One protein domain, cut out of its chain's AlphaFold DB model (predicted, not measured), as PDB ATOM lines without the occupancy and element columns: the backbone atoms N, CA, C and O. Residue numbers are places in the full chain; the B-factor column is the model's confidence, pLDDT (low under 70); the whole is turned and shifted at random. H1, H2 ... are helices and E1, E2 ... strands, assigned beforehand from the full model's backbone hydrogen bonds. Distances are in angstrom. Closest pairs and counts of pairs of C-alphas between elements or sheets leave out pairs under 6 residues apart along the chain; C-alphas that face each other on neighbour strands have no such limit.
ATOM      1  N   PHE A  59     -11.408  19.991  30.986       66.06
ATOM      2  CA  PHE A  59     -12.368  20.288  32.041       66.06
ATOM      3  C   PHE A  59     -11.713  21.208  33.077       66.06
ATOM      4  O   PHE A  59     -10.778  20.782  33.756       66.06
ATOM      5  N   PRO A  60     -12.171  22.467  33.233       61.41
ATOM      6  CA  PRO A  60     -11.649  23.328  34.283       61.41
ATOM      7  C   PRO A  60     -11.953  22.682  35.638       61.41
ATOM      8  O   PRO A  60     -13.116  22.422  35.947       61.41
ATOM      9  N   ASN A  61     -10.913  22.421  36.434       66.94
ATOM     10  CA  ASN A  61     -10.988  21.776  37.753       66.94
ATOM     11  C   ASN A  61     -11.458  20.309  37.745       66.94
ATOM     12  O   ASN A  61     -12.006  19.832  38.738       66.94
ATOM     13  N   GLY A  62     -11.250  19.582  36.645       72.50
ATOM     14  CA  GLY A  62     -11.600  18.170  36.583       72.50
ATOM     15  C   GLY A  62     -10.987  17.444  35.396       72.50
ATOM     16  O   GLY A  62     -10.096  17.938  34.712       72.50
ATOM     17  N   PHE A  63     -11.492  16.247  35.149       72.50
ATOM     18  CA  PHE A  63     -11.090  15.402  34.037       72.50
ATOM     19  C   PHE A  63     -12.314  14.657  33.506       72.50
ATOM     20  O   PHE A  63     -13.341  14.531  34.174       72.50
ATOM     21  N   SER A  64     -12.190  14.127  32.300       75.56
ATOM     22  CA  SER A  64     -13.214  13.327  31.636       75.56
ATOM     23  C   SER A  64     -12.726  11.890  31.489       75.56
ATOM     24  O   SER A  64     -11.610  11.622  31.036       75.56
ATOM     25  N   VAL A  65     -13.566  10.936  31.873       75.50
ATOM     26  CA  VAL A  65     -13.263   9.504  31.787       75.50
ATOM     27  C   VAL A  65     -14.410   8.816  31.062       75.50
ATOM     28  O   VAL A  65     -15.575   9.115  31.312       75.50
ATOM     29  N   SER A  66     -14.078   7.924  30.130       77.12
ATOM     30  CA  SER A  66     -15.064   7.083  29.454       77.12
ATOM     31  C   SER A  66     -15.403   5.861  30.310       77.12
ATOM     32  O   SER A  66     -14.584   5.395  31.103       77.12
ATOM     33  N   ILE A  67     -16.600   5.304  30.124       75.81
ATOM     34  CA  ILE A  67     -17.039   4.097  30.844       75.81
ATOM     35  C   ILE A  67     -16.092   2.927  30.560       75.81
ATOM     36  O   ILE A  67     -15.659   2.265  31.494       75.81
ATOM     37  N   ASN A  68     -15.678   2.738  29.305       76.62
ATOM     38  CA  ASN A  68     -14.746   1.677  28.914       76.62
ATOM     39  C   ASN A  68     -13.422   1.743  29.689       76.62
ATOM     40  O   ASN A  68     -12.813   0.714  29.960       76.62
ATOM     41  N   THR A  69     -12.964   2.944  30.054       77.00
ATOM     42  CA  THR A  69     -11.765   3.107  30.879       77.00
ATOM     43  C   THR A  69     -11.998   2.631  32.321       77.00
ATOM     44  O   THR A  69     -11.112   2.026  32.922       77.00
ATOM     45  N   LEU A  70     -13.193   2.843  32.875       80.06
ATOM     46  CA  LEU A  70     -13.568   2.304  34.188       80.06
ATOM     47  C   LEU A  70     -13.703   0.774  34.150       80.06
ATOM     48  O   LEU A  70     -13.232   0.093  35.057       80.06
ATOM     49  N   GLU A  71     -14.259   0.221  33.069       79.31
ATOM     50  CA  GLU A  71     -14.387  -1.231  32.871       79.31
ATOM     51  C   GLU A  71     -13.039  -1.955  32.823       79.31
ATOM     52  O   GLU A  71     -12.918  -3.078  33.309       79.31
ATOM     53  N   VAL A  72     -11.998  -1.322  32.270       76.38
ATOM     54  CA  VAL A  72     -10.645  -1.908  32.239       76.38
ATOM     55  C   VAL A  72      -9.893  -1.778  33.567       76.38
ATOM     56  O   VAL A  72      -8.719  -2.144  33.632       76.38
ATOM     57  N   GLY A  73     -10.561  -1.315  34.627       73.12
ATOM     58  CA  GLY A  73     -10.050  -1.332  35.994       73.12
ATOM     59  C   GLY A  73      -9.500   0.000  36.489       73.12
ATOM     60  O   GLY A  73      -8.815   0.018  37.511       73.12
ATOM     61  N   LEU A  74      -9.786   1.113  35.805       76.81
ATOM     62  CA  LEU A  74      -9.455   2.423  36.346       76.81
ATOM     63  C   LEU A  74     -10.316   2.719  37.583       76.81
ATOM     64  O   LEU A  74     -11.543   2.710  37.511       76.81
ATOM     65  N   GLN A  75      -9.664   3.016  38.708       76.12
ATOM     66  CA  GLN A  75     -10.314   3.330  39.982       76.12
ATOM     67  C   GLN A  75      -9.941   4.736  40.464       76.12
ATOM     68  O   GLN A  75      -8.850   5.231  40.179       76.12
ATOM     69  N   PHE A  76     -10.853   5.364  41.211       72.31
ATOM     70  CA  PHE A  76     -10.667   6.698  41.790       72.31
ATOM     71  C   PHE A  76     -10.358   6.644  43.293       72.31
ATOM     72  O   PHE A  76     -10.893   5.780  43.989       72.31
ATOM     73  N   PRO A  77      -9.607   7.621  43.844       70.88
ATOM     74  CA  PRO A  77      -8.912   8.715  43.150       70.88
ATOM     75  C   PRO A  77      -7.769   8.202  42.261       70.88
ATOM     76  O   PRO A  77      -7.208   7.147  42.546       70.88
ATOM     77  N   PHE A  78      -7.412   8.950  41.211       74.38
ATOM     78  CA  PHE A  78      -6.201   8.637  40.457       74.38
ATOM     79  C   PHE A  78      -4.984   8.665  41.383       74.38
ATOM     80  O   PHE A  78      -4.906   9.458  42.325       74.38
ATOM     81  N   HIS A  79      -4.014   7.798  41.106       81.94
ATOM     82  CA  HIS A  79      -2.698   7.950  41.705       81.94
ATOM     83  C   HIS A  79      -2.071   9.252  41.180       81.94
ATOM     84  O   HIS A  79      -2.119   9.480  39.975       81.94
ATOM     85  N   LEU A  80      -1.447  10.063  42.044       84.69
ATOM     86  CA  LEU A  80      -0.889  11.382  41.682       84.69
ATOM     87  C   LEU A  80      -0.017  11.344  40.416       84.69
ATOM     88  O   LEU A  80      -0.148  12.180  39.537       84.69
ATOM     89  N   VAL A  81       0.800  10.300  40.276       88.12
ATOM     90  CA  VAL A  81       1.638  10.063  39.084       88.12
ATOM     91  C   VAL A  81       0.846  10.027  37.773       88.12
ATOM     92  O   VAL A  81       1.331  10.512  36.760       88.12
ATOM     93  N   ILE A  82      -0.367   9.467  37.769       86.69
ATOM     94  CA  ILE A  82      -1.222   9.453  36.574       86.69
ATOM     95  C   ILE A  82      -1.614  10.883  36.202       86.69
ATOM     96  O   ILE A  82      -1.539  11.246  35.030       86.69
ATOM     97  N   GLU A  83      -2.020  11.682  37.190       84.50
ATOM     98  CA  GLU A  83      -2.394  13.084  36.985       84.50
ATOM     99  C   GLU A  83      -1.196  13.888  36.458       84.50
ATOM    100  O   GLU A  83      -1.323  14.561  35.436       84.50
ATOM    101  N   GLU A  84      -0.017  13.718  37.063       88.50
ATOM    102  CA  GLU A  84       1.235  14.347  36.621       88.50
ATOM    103  C   GLU A  84       1.602  13.967  35.177       88.50
ATOM    104  O   GLU A  84       1.993  14.828  34.390       88.50
ATOM    105  N   CYS A  85       1.456  12.694  34.789       89.44
ATOM    106  CA  CYS A  85       1.718  12.254  33.417       89.44
ATOM    107  C   CYS A  85       0.752  12.896  32.407       89.44
ATOM    108  O   CYS A  85       1.182  13.367  31.352       89.44
ATOM    109  N   LEU A  86      -0.548  12.930  32.717       87.00
ATOM    110  CA  LEU A  86      -1.563  13.550  31.857       87.00
ATOM    111  C   LEU A  86      -1.321  15.053  31.688       87.00
ATOM    112  O   LEU A  86      -1.412  15.570  30.570       87.00
ATOM    113  N   GLU A  87      -0.974  15.738  32.779       86.06
ATOM    114  CA  GLU A  87      -0.618  17.156  32.772       86.06
ATOM    115  C   GLU A  87       0.644  17.404  31.938       86.06
ATOM    116  O   GLU A  87       0.644  18.276  31.062       86.06
ATOM    117  N   TRP A  88       1.686  16.591  32.137       88.75
ATOM    118  CA  TRP A  88       2.940  16.666  31.388       88.75
ATOM    119  C   TRP A  88       2.720  16.532  29.877       88.75
ATOM    120  O   TRP A  88       3.250  17.320  29.090       88.75
ATOM    121  N   TRP A  89       1.897  15.571  29.455       88.38
ATOM    122  CA  TRP A  89       1.564  15.371  28.041       88.38
ATOM    123  C   TRP A  89       0.506  16.337  27.506       88.38
ATOM    124  O   TRP A  89       0.309  16.399  26.291       88.38
ATOM    125  N   ARG A  90      -0.162  17.102  28.378       87.62
ATOM    126  CA  ARG A  90      -1.274  18.005  28.041       87.62
ATOM    127  C   ARG A  90      -2.413  17.296  27.309       87.62
ATOM    128  O   ARG A  90      -2.948  17.814  26.327       87.62
ATOM    129  N   ILE A  91      -2.776  16.107  27.784       85.38
ATOM    130  CA  ILE A  91      -3.885  15.316  27.240       85.38
ATOM    131  C   ILE A  91      -4.938  15.044  28.311       85.38
ATOM    132  O   ILE A  91      -4.643  14.950  29.499       85.38
ATOM    133  N   SER A  92      -6.183  14.880  27.879       82.38
ATOM    134  CA  SER A  92      -7.255  14.378  28.738       82.38
ATOM    135  C   SER A  92      -7.145  12.858  28.891       82.38
ATOM    136  O   SER A  92      -6.844  12.148  27.929       82.38
ATOM    137  N   SER A  93      -7.488  12.338  30.075       79.12
ATOM    138  CA  SER A  93      -7.616  10.897  30.337       79.12
ATOM    139  C   SER A  93      -8.510  10.177  29.321       79.12
ATOM    140  O   SER A  93      -8.252   9.028  28.968       79.12
ATOM    141  N   SER A  94      -9.534  10.849  28.796       77.06
ATOM    142  CA  SER A  94     -10.425  10.272  27.784       77.06
ATOM    143  C   SER A  94      -9.764  10.053  26.417       77.06
ATOM    144  O   SER A  94     -10.316   9.333  25.590       77.06
ATOM    145  N   GLN A  95      -8.605  10.672  26.166       82.81
ATOM    146  CA  GLN A  95      -7.861  10.515  24.917       82.81
ATOM    147  C   GLN A  95      -6.961   9.281  24.928       82.81
ATOM    148  O   GLN A  95      -6.510   8.861  23.865       82.81
ATOM    149  N   ILE A  96      -6.687   8.700  26.098       86.56
ATOM    150  CA  ILE A  96      -5.894   7.477  26.216       86.56
ATOM    151  C   ILE A  96      -6.783   6.276  25.893       86.56
ATOM    152  O   ILE A  96      -7.834   6.085  26.510       86.56
ATOM    153  N   VAL A  97      -6.348   5.431  24.954       87.75
ATOM    154  CA  VAL A  97      -7.076   4.202  24.615       87.75
ATOM    155  C   VAL A  97      -7.192   3.285  25.843       87.75
ATOM    156  O   VAL A  97      -6.215   3.149  26.584       87.75
ATOM    157  N   PRO A  98      -8.328   2.588  26.053       82.38
ATOM    158  CA  PRO A  98      -8.561   1.775  27.252       82.38
ATOM    159  C   PRO A  98      -7.420   0.801  27.586       82.38
ATOM    160  O   PRO A  98      -7.006   0.689  28.734       82.38
ATOM    161  N   ASN A  99      -6.824   0.153  26.582       85.44
ATOM    162  CA  ASN A  99      -5.718  -0.783  26.807       85.44
ATOM    163  C   ASN A  99      -4.459  -0.125  27.383       85.44
ATOM    164  O   ASN A  99      -3.720  -0.777  28.115       85.44
ATOM    165  N   SER A 100      -4.221   1.153  27.093       88.25
ATOM    166  CA  SER A 100      -3.028   1.855  27.569       88.25
ATOM    167  C   SER A 100      -3.078   2.141  29.066       88.25
ATOM    168  O   SER A 100      -2.044   2.131  29.728       88.25
ATOM    169  N   TRP A 101      -4.279   2.264  29.635       86.69
ATOM    170  CA  TRP A 101      -4.459   2.365  31.082       86.69
ATOM    171  C   TRP A 101      -3.881   1.169  31.834       86.69
ATOM    172  O   TRP A 101      -3.354   1.338  32.930       86.69
ATOM    173  N   ARG A 102      -3.886  -0.024  31.226       86.50
ATOM    174  CA  ARG A 102      -3.310  -1.224  31.846       86.50
ATOM    175  C   ARG A 102      -1.817  -1.080  32.115       86.50
ATOM    176  O   ARG A 102      -1.370  -1.559  33.148       86.50
ATOM    177  N   TYR A 103      -1.066  -0.390  31.253       88.81
ATOM    178  CA  TYR A 103       0.354  -0.123  31.499       88.81
ATOM    179  C   TYR A 103       0.556   0.799  32.701       88.81
ATOM    180  O   TYR A 103       1.413   0.530  33.536       88.81
ATOM    181  N   MET A 104      -0.279   1.835  32.841       88.88
ATOM    182  CA  MET A 104      -0.228   2.741  33.994       88.88
ATOM    183  C   MET A 104      -0.536   2.005  35.300       88.88
ATOM    184  O   MET A 104       0.211   2.121  36.268       88.88
ATOM    185  N   ILE A 105      -1.602   1.199  35.320       87.31
ATOM    186  CA  ILE A 105      -1.976   0.415  36.504       87.31
ATOM    187  C   ILE A 105      -0.916  -0.645  36.828       87.31
ATOM    188  O   ILE A 105      -0.544  -0.793  37.993       87.31
ATOM    189  N   ALA A 106      -0.392  -1.347  35.818       90.06
ATOM    190  CA  ALA A 106       0.664  -2.338  36.000       90.06
ATOM    191  C   ALA A 106       1.931  -1.702  36.582       90.06
ATOM    192  O   ALA A 106       2.439  -2.185  37.587       90.06
ATOM    193  N   PHE A 107       2.386  -0.573  36.032       91.62
ATOM    194  CA  PHE A 107       3.545   0.161  36.540       91.62
ATOM    195  C   PHE A 107       3.411   0.531  38.022       91.62
ATOM    196  O   PHE A 107       4.347   0.343  38.799       91.62
ATOM    197  N   LEU A 108       2.240   1.024  38.438       90.56
ATOM    198  CA  LEU A 108       1.978   1.347  39.843       90.56
ATOM    199  C   LEU A 108       2.012   0.095  40.730       90.56
ATOM    200  O   LEU A 108       2.545   0.140  41.841       90.56
ATOM    201  N   GLY A 109       1.468  -1.022  40.239       90.56
ATOM    202  CA  GLY A 109       1.531  -2.319  40.910       90.56
ATOM    203  C   GLY A 109       2.965  -2.818  41.096       90.56
ATOM    204  O   GLY A 109       3.330  -3.212  42.204       90.56
ATOM    205  N   GLU A 110       3.787  -2.732  40.050       93.00
ATOM    206  CA  GLU A 110       5.205  -3.115  40.067       93.00
ATOM    207  C   GLU A 110       6.012  -2.247  41.038       93.00
ATOM    208  O   GLU A 110       6.724  -2.771  41.894       93.00
ATOM    209  N   CYS A 111       5.835  -0.921  40.994       93.19
ATOM    210  CA  CYS A 111       6.487  -0.010  41.938       93.19
ATOM    211  C   CYS A 111       6.131  -0.366  43.386       93.19
ATOM    212  O   CYS A 111       7.014  -0.474  44.238       93.19
ATOM    213  N   ARG A 112       4.846  -0.631  43.660       92.31
ATOM    214  CA  ARG A 112       4.383  -1.063  44.983       92.31
ATOM    215  C   ARG A 112       5.019  -2.387  45.411       92.31
ATOM    216  O   ARG A 112       5.402  -2.509  46.572       92.31
ATOM    217  N   GLY A 113       5.123  -3.363  44.510       93.88
ATOM    218  CA  GLY A 113       5.761  -4.657  44.778       93.88
ATOM    219  C   GLY A 113       7.260  -4.539  45.063       93.88
ATOM    220  O   GLY A 113       7.776  -5.238  45.932       93.88
ATOM    221  N   ALA A 114       7.937  -3.610  44.390       94.75
ATOM    222  CA  ALA A 114       9.362  -3.341  44.553       94.75
ATOM    223  C   ALA A 114       9.694  -2.372  45.707       94.75
ATOM    224  O   ALA A 114      10.868  -2.142  45.991       94.75
ATOM    225  N   GLY A 115       8.690  -1.777  46.364       94.25
ATOM    226  CA  GLY A 115       8.902  -0.730  47.370       94.25
ATOM    227  C   GLY A 115       9.443   0.584  46.787       94.25
ATOM    228  O   GLY A 115      10.043   1.379  47.507       94.25
ATOM    229  N   ILE A 116       9.246   0.807  45.486       93.88
ATOM    230  CA  ILE A 116       9.657   2.015  44.769       93.88
ATOM    231  C   ILE A 116       8.522   3.033  44.839       93.88
ATOM    232  O   ILE A 116       7.359   2.702  44.607       93.88
ATOM    233  N   VAL A 117       8.857   4.289  45.133       94.06
ATOM    234  CA  VAL A 117       7.900   5.394  45.015       94.06
ATOM    235  C   VAL A 117       7.725   5.702  43.526       94.06
ATOM    236  O   VAL A 117       8.694   6.124  42.890       94.06
ATOM    237  N   PRO A 118       6.532   5.487  42.943       92.81
ATOM    238  CA  PRO A 118       6.310   5.808  41.541       92.81
ATOM    239  C   PRO A 118       6.400   7.328  41.339       92.81
ATOM    240  O   PRO A 118       5.889   8.100  42.150       92.81
ATOM    241  N   THR A 119       7.027   7.756  40.245       93.62
ATOM    242  CA  THR A 119       7.123   9.166  39.825       93.62
ATOM    243  C   THR A 119       6.788   9.282  38.341       93.62
ATOM    244  O   THR A 119       6.969   8.314  37.595       93.62
ATOM    245  N   HIS A 120       6.321  10.449  37.880       90.06
ATOM    246  CA  HIS A 120       6.073  10.636  36.447       90.06
ATOM    247  C   HIS A 120       7.364  10.531  35.623       90.06
ATOM    248  O   HIS A 120       7.323   9.993  34.524       90.06
ATOM    249  N   TYR A 121       8.514  10.966  36.161       92.38
ATOM    250  CA  TYR A 121       9.822  10.808  35.513       92.38
ATOM    251  C   TYR A 121      10.151   9.341  35.250       92.38
ATOM    252  O   TYR A 121      10.490   8.979  34.127       92.38
ATOM    253  N   LEU A 122       9.980   8.489  36.263       92.94
ATOM    254  CA  LEU A 122      10.182   7.057  36.098       92.94
ATOM    255  C   LEU A 122       9.178   6.487  35.091       92.94
ATOM    256  O   LEU A 122       9.539   5.677  34.254       92.94
ATOM    257  N   PHE A 123       7.925   6.942  35.107       92.31
ATOM    258  CA  PHE A 123       6.935   6.475  34.140       92.31
ATOM    259  C   PHE A 123       7.345   6.767  32.685       92.31
ATOM    260  O   PHE A 123       7.307   5.871  31.841       92.31
ATOM    261  N   ILE A 124       7.754   8.003  32.385       89.88
ATOM    262  CA  ILE A 124       8.104   8.426  31.018       89.88
ATOM    263  C   ILE A 124       9.436   7.846  30.517       89.88
ATOM    264  O   ILE A 124       9.696   7.889  29.316       89.88
ATOM    265  N   GLU A 125      10.279   7.305  31.405       92.25
ATOM    266  CA  GLU A 125      11.465   6.532  31.013       92.25
ATOM    267  C   GLU A 125      11.095   5.154  30.453       92.25
ATOM    268  O   GLU A 125      11.730   4.688  29.506       92.25
ATOM    269  N   TYR A 126      10.064   4.520  31.018       90.19
ATOM    270  CA  TYR A 126       9.639   3.167  30.646       90.19
ATOM    271  C   TYR A 126       8.561   3.151  29.571       90.19
ATOM    272  O   TYR A 126       8.442   2.161  28.864       90.19
ATOM    273  N   PHE A 127       7.758   4.212  29.458       92.25
ATOM    274  CA  PHE A 127       6.641   4.249  28.525       92.25
ATOM    275  C   PHE A 127       6.661   5.498  27.658       92.25
ATOM    276  O   PHE A 127       6.821   6.626  28.130       92.25
ATOM    277  N   ARG A 128       6.408   5.299  26.367       92.00
ATOM    278  CA  ARG A 128       6.257   6.367  25.383       92.00
ATOM    279  C   ARG A 128       4.791   6.573  25.060       92.00
ATOM    280  O   ARG A 128       4.054   5.619  24.821       92.00
ATOM    281  N   LEU A 129       4.390   7.840  25.014       93.88
ATOM    282  CA  LEU A 129       3.086   8.233  24.507       93.88
ATOM    283  C   LEU A 129       3.155   8.370  22.984       93.88
ATOM    284  O   LEU A 129       3.844   9.243  22.453       93.88
ATOM    285  N   CYS A 130       2.410   7.523  22.288       92.94
ATOM    286  CA  CYS A 130       2.240   7.561  20.847       92.94
ATOM    287  C   CYS A 130       0.859   8.116  20.491       92.94
ATOM    288  O   CYS A 130      -0.103   8.000  21.254       92.94
ATOM    289  N   LYS A 131       0.765   8.743  19.317       93.25
ATOM    290  CA  LYS A 131      -0.464   9.366  18.827       93.25
ATOM    291  C   LYS A 131      -1.055   8.547  17.687       93.25
ATOM    292  O   LYS A 131      -0.370   8.302  16.699       93.25
ATOM    293  N   ASP A 132      -2.337   8.239  17.815       87.94
ATOM    294  CA  ASP A 132      -3.186   7.657  16.778       87.94
ATOM    295  C   ASP A 132      -4.247   8.677  16.322       87.94
ATOM    296  O   ASP A 132      -4.443   9.718  16.965       87.94
ATOM    297  N   PRO A 133      -4.949   8.436  15.200       84.31
ATOM    298  CA  PRO A 133      -6.037   9.301  14.757       84.31
ATOM    299  C   PRO A 133      -7.143   9.429  15.818       84.31
ATOM    300  O   PRO A 133      -7.994   8.559  15.967       84.31
ATOM    301  N   GLY A 134      -7.139  10.546  16.551       80.25
ATOM    302  CA  GLY A 134      -8.148  10.863  17.570       80.25
ATOM    303  C   GLY A 134      -7.875  10.308  18.973       80.25
ATOM    304  O   GLY A 134      -8.677  10.567  19.868       80.25
ATOM    305  N   SER A 135      -6.757   9.611  19.197       86.88
ATOM    306  CA  SER A 135      -6.415   9.016  20.497       86.88
ATOM    307  C   SER A 135      -4.905   8.948  20.743       86.88
ATOM    308  O   SER A 135      -4.094   9.201  19.854       86.88
ATOM    309  N   TYR A 136      -4.526   8.575  21.960       90.81
ATOM    310  CA  TYR A 136      -3.154   8.274  22.347       90.81
ATOM    311  C   TYR A 136      -3.063   6.874  22.936       90.81
ATOM    312  O   TYR A 136      -4.000   6.386  23.574       90.81
ATOM    313  N   TYR A 137      -1.916   6.240  22.748       92.25
ATOM    314  CA  TYR A 137      -1.614   4.946  23.335       92.25
ATOM    315  C   TYR A 137      -0.210   4.926  23.928       92.25
ATOM    316  O   TYR A 137       0.644   5.735  23.571       92.25
ATOM    317  N   LEU A 138       0.002   4.011  24.865       92.19
ATOM    318  CA  LEU A 138       1.275   3.797  25.527       92.19
ATOM    319  C   LEU A 138       1.969   2.576  24.935       92.19
ATOM    320  O   LEU A 138       1.345   1.533  24.721       92.19
ATOM    321  N   THR A 139       3.268   2.714  24.710       91.88
ATOM    322  CA  THR A 139       4.172   1.610  24.380       91.88
ATOM    323  C   THR A 139       5.279   1.551  25.418       91.88
ATOM    324  O   THR A 139       5.729   2.603  25.870       91.88
ATOM    325  N   ALA A 140       5.716   0.345  25.778       85.56
ATOM    326  CA  ALA A 140       6.966   0.145  26.511       85.56
ATOM    327  C   ALA A 140       8.184   0.337  25.589       85.56
ATOM    328  O   ALA A 140       8.013   0.150  24.359       85.56
TER     329      ALA A 140
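Overview. This is residues 59 to 140 of the 140 residues of an uncharacterized protein of Ensete ventricosum (UniProt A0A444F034). A small two-stranded hairpin, E1 and E2, covers one side of a group of three helices, with E2 packed on the first part of the long helix H3; H2, H3 and H4 have their centres in a triangle and run at large angles to one another rather than side by side. The five-residue helix H1 sits at the outside, near the first end of H3, with the opening stretch 59 to 66 leading into it. The printed part has 82 residues with four named helices and then two named strands, in the order H1 H2 H3 H4 E1 E2, and the sheet, order E1 - E2, is antiparallel. The class is mixed, helices and strands, and the whole is compact, with a radius of gyration of the C-alphas of 12.2 A and spans of 34 by 24 by 24 A.

Arrangement. Begin at the sheet, where E1, residues 128 to 132, and E2, residues 135 to 139, form a hairpin of antiparallel neighbours whose directions stand at 145 degrees. Look there for N 130 and O 137, 2.8 A apart, and N 137 and O 130, 2.9 A apart, both within hydrogen-bond range. Go next to H3, residues 98 to 114, which has 5 pairs of C-alphas within 8 A of E2; the closest C-alphas are those of Ser 100 and Leu 138, 5.1 A apart. H3 and E1 are apart. H4, residues 120 to 126, is close to H3 but not clearly touching, and the closest C-alphas, of Phe 107 and Phe 123, are 7.6 A apart; their lines are about perpendicular, at 77 degrees. H2, residues 80 to 89, touches H4, and you find the closest C-alphas at Val 81 and His 120, 5.2 A apart. The lines of H2 and H4 are only just about perpendicular, at 72 degrees. H2 is close to H3 but not clearly touching, with the C-alphas of Ile 82 and Met 104 closest at 7.3 A, and the two run opposite ways at a steep tilt of 47 degrees. H1, residues 67 to 71, and H3 only just touch, with 3 pairs of C-alphas within 8 A, made by residues 98 to 101 of H3 alone; the closest are those of Thr 69 and Pro 98, 5.0 A apart. H1 is apart from H2, H4, E1 and E2. In H1, H2 and H4 every O i to N i+4 pair is within hydrogen-bond range; in H3, 10 of 13 are.

Along the chain. Find C-alpha 128 at (6.257, 6.367, 25.383); from there E1 runs 12.8 A to C-alpha 132. E2 then runs 13.5 A from C-alpha 135 to C-alpha 139 at (4.172, 1.610, 24.380). For the longest helix, go to C-alpha 98 at (-8.561, 1.775, 27.252) and follow H3 for 25.4 A to C-alpha 114. H2 measures 14.4 A from C-alpha 80 to C-alpha 89, H4 10.1 A from C-alpha 120 to C-alpha 126, and H1 6.3 A from C-alpha 67 to C-alpha 71.

Size, cuts and confidence. The two C-alphas farthest apart are those of Gly 115 and Pro 133, at 37.2 A. The printed part has no cut and ends at Ala 140, the chain's last residue. The links H3 to H4, H4 to E1 and E1 to E2 are tight, those from H1 to H2 and from H2 to H3 are short, and no link is long. The mean pLDDT of the printed part is 85.2; look at residues 59 to 61 for the three that are under 70.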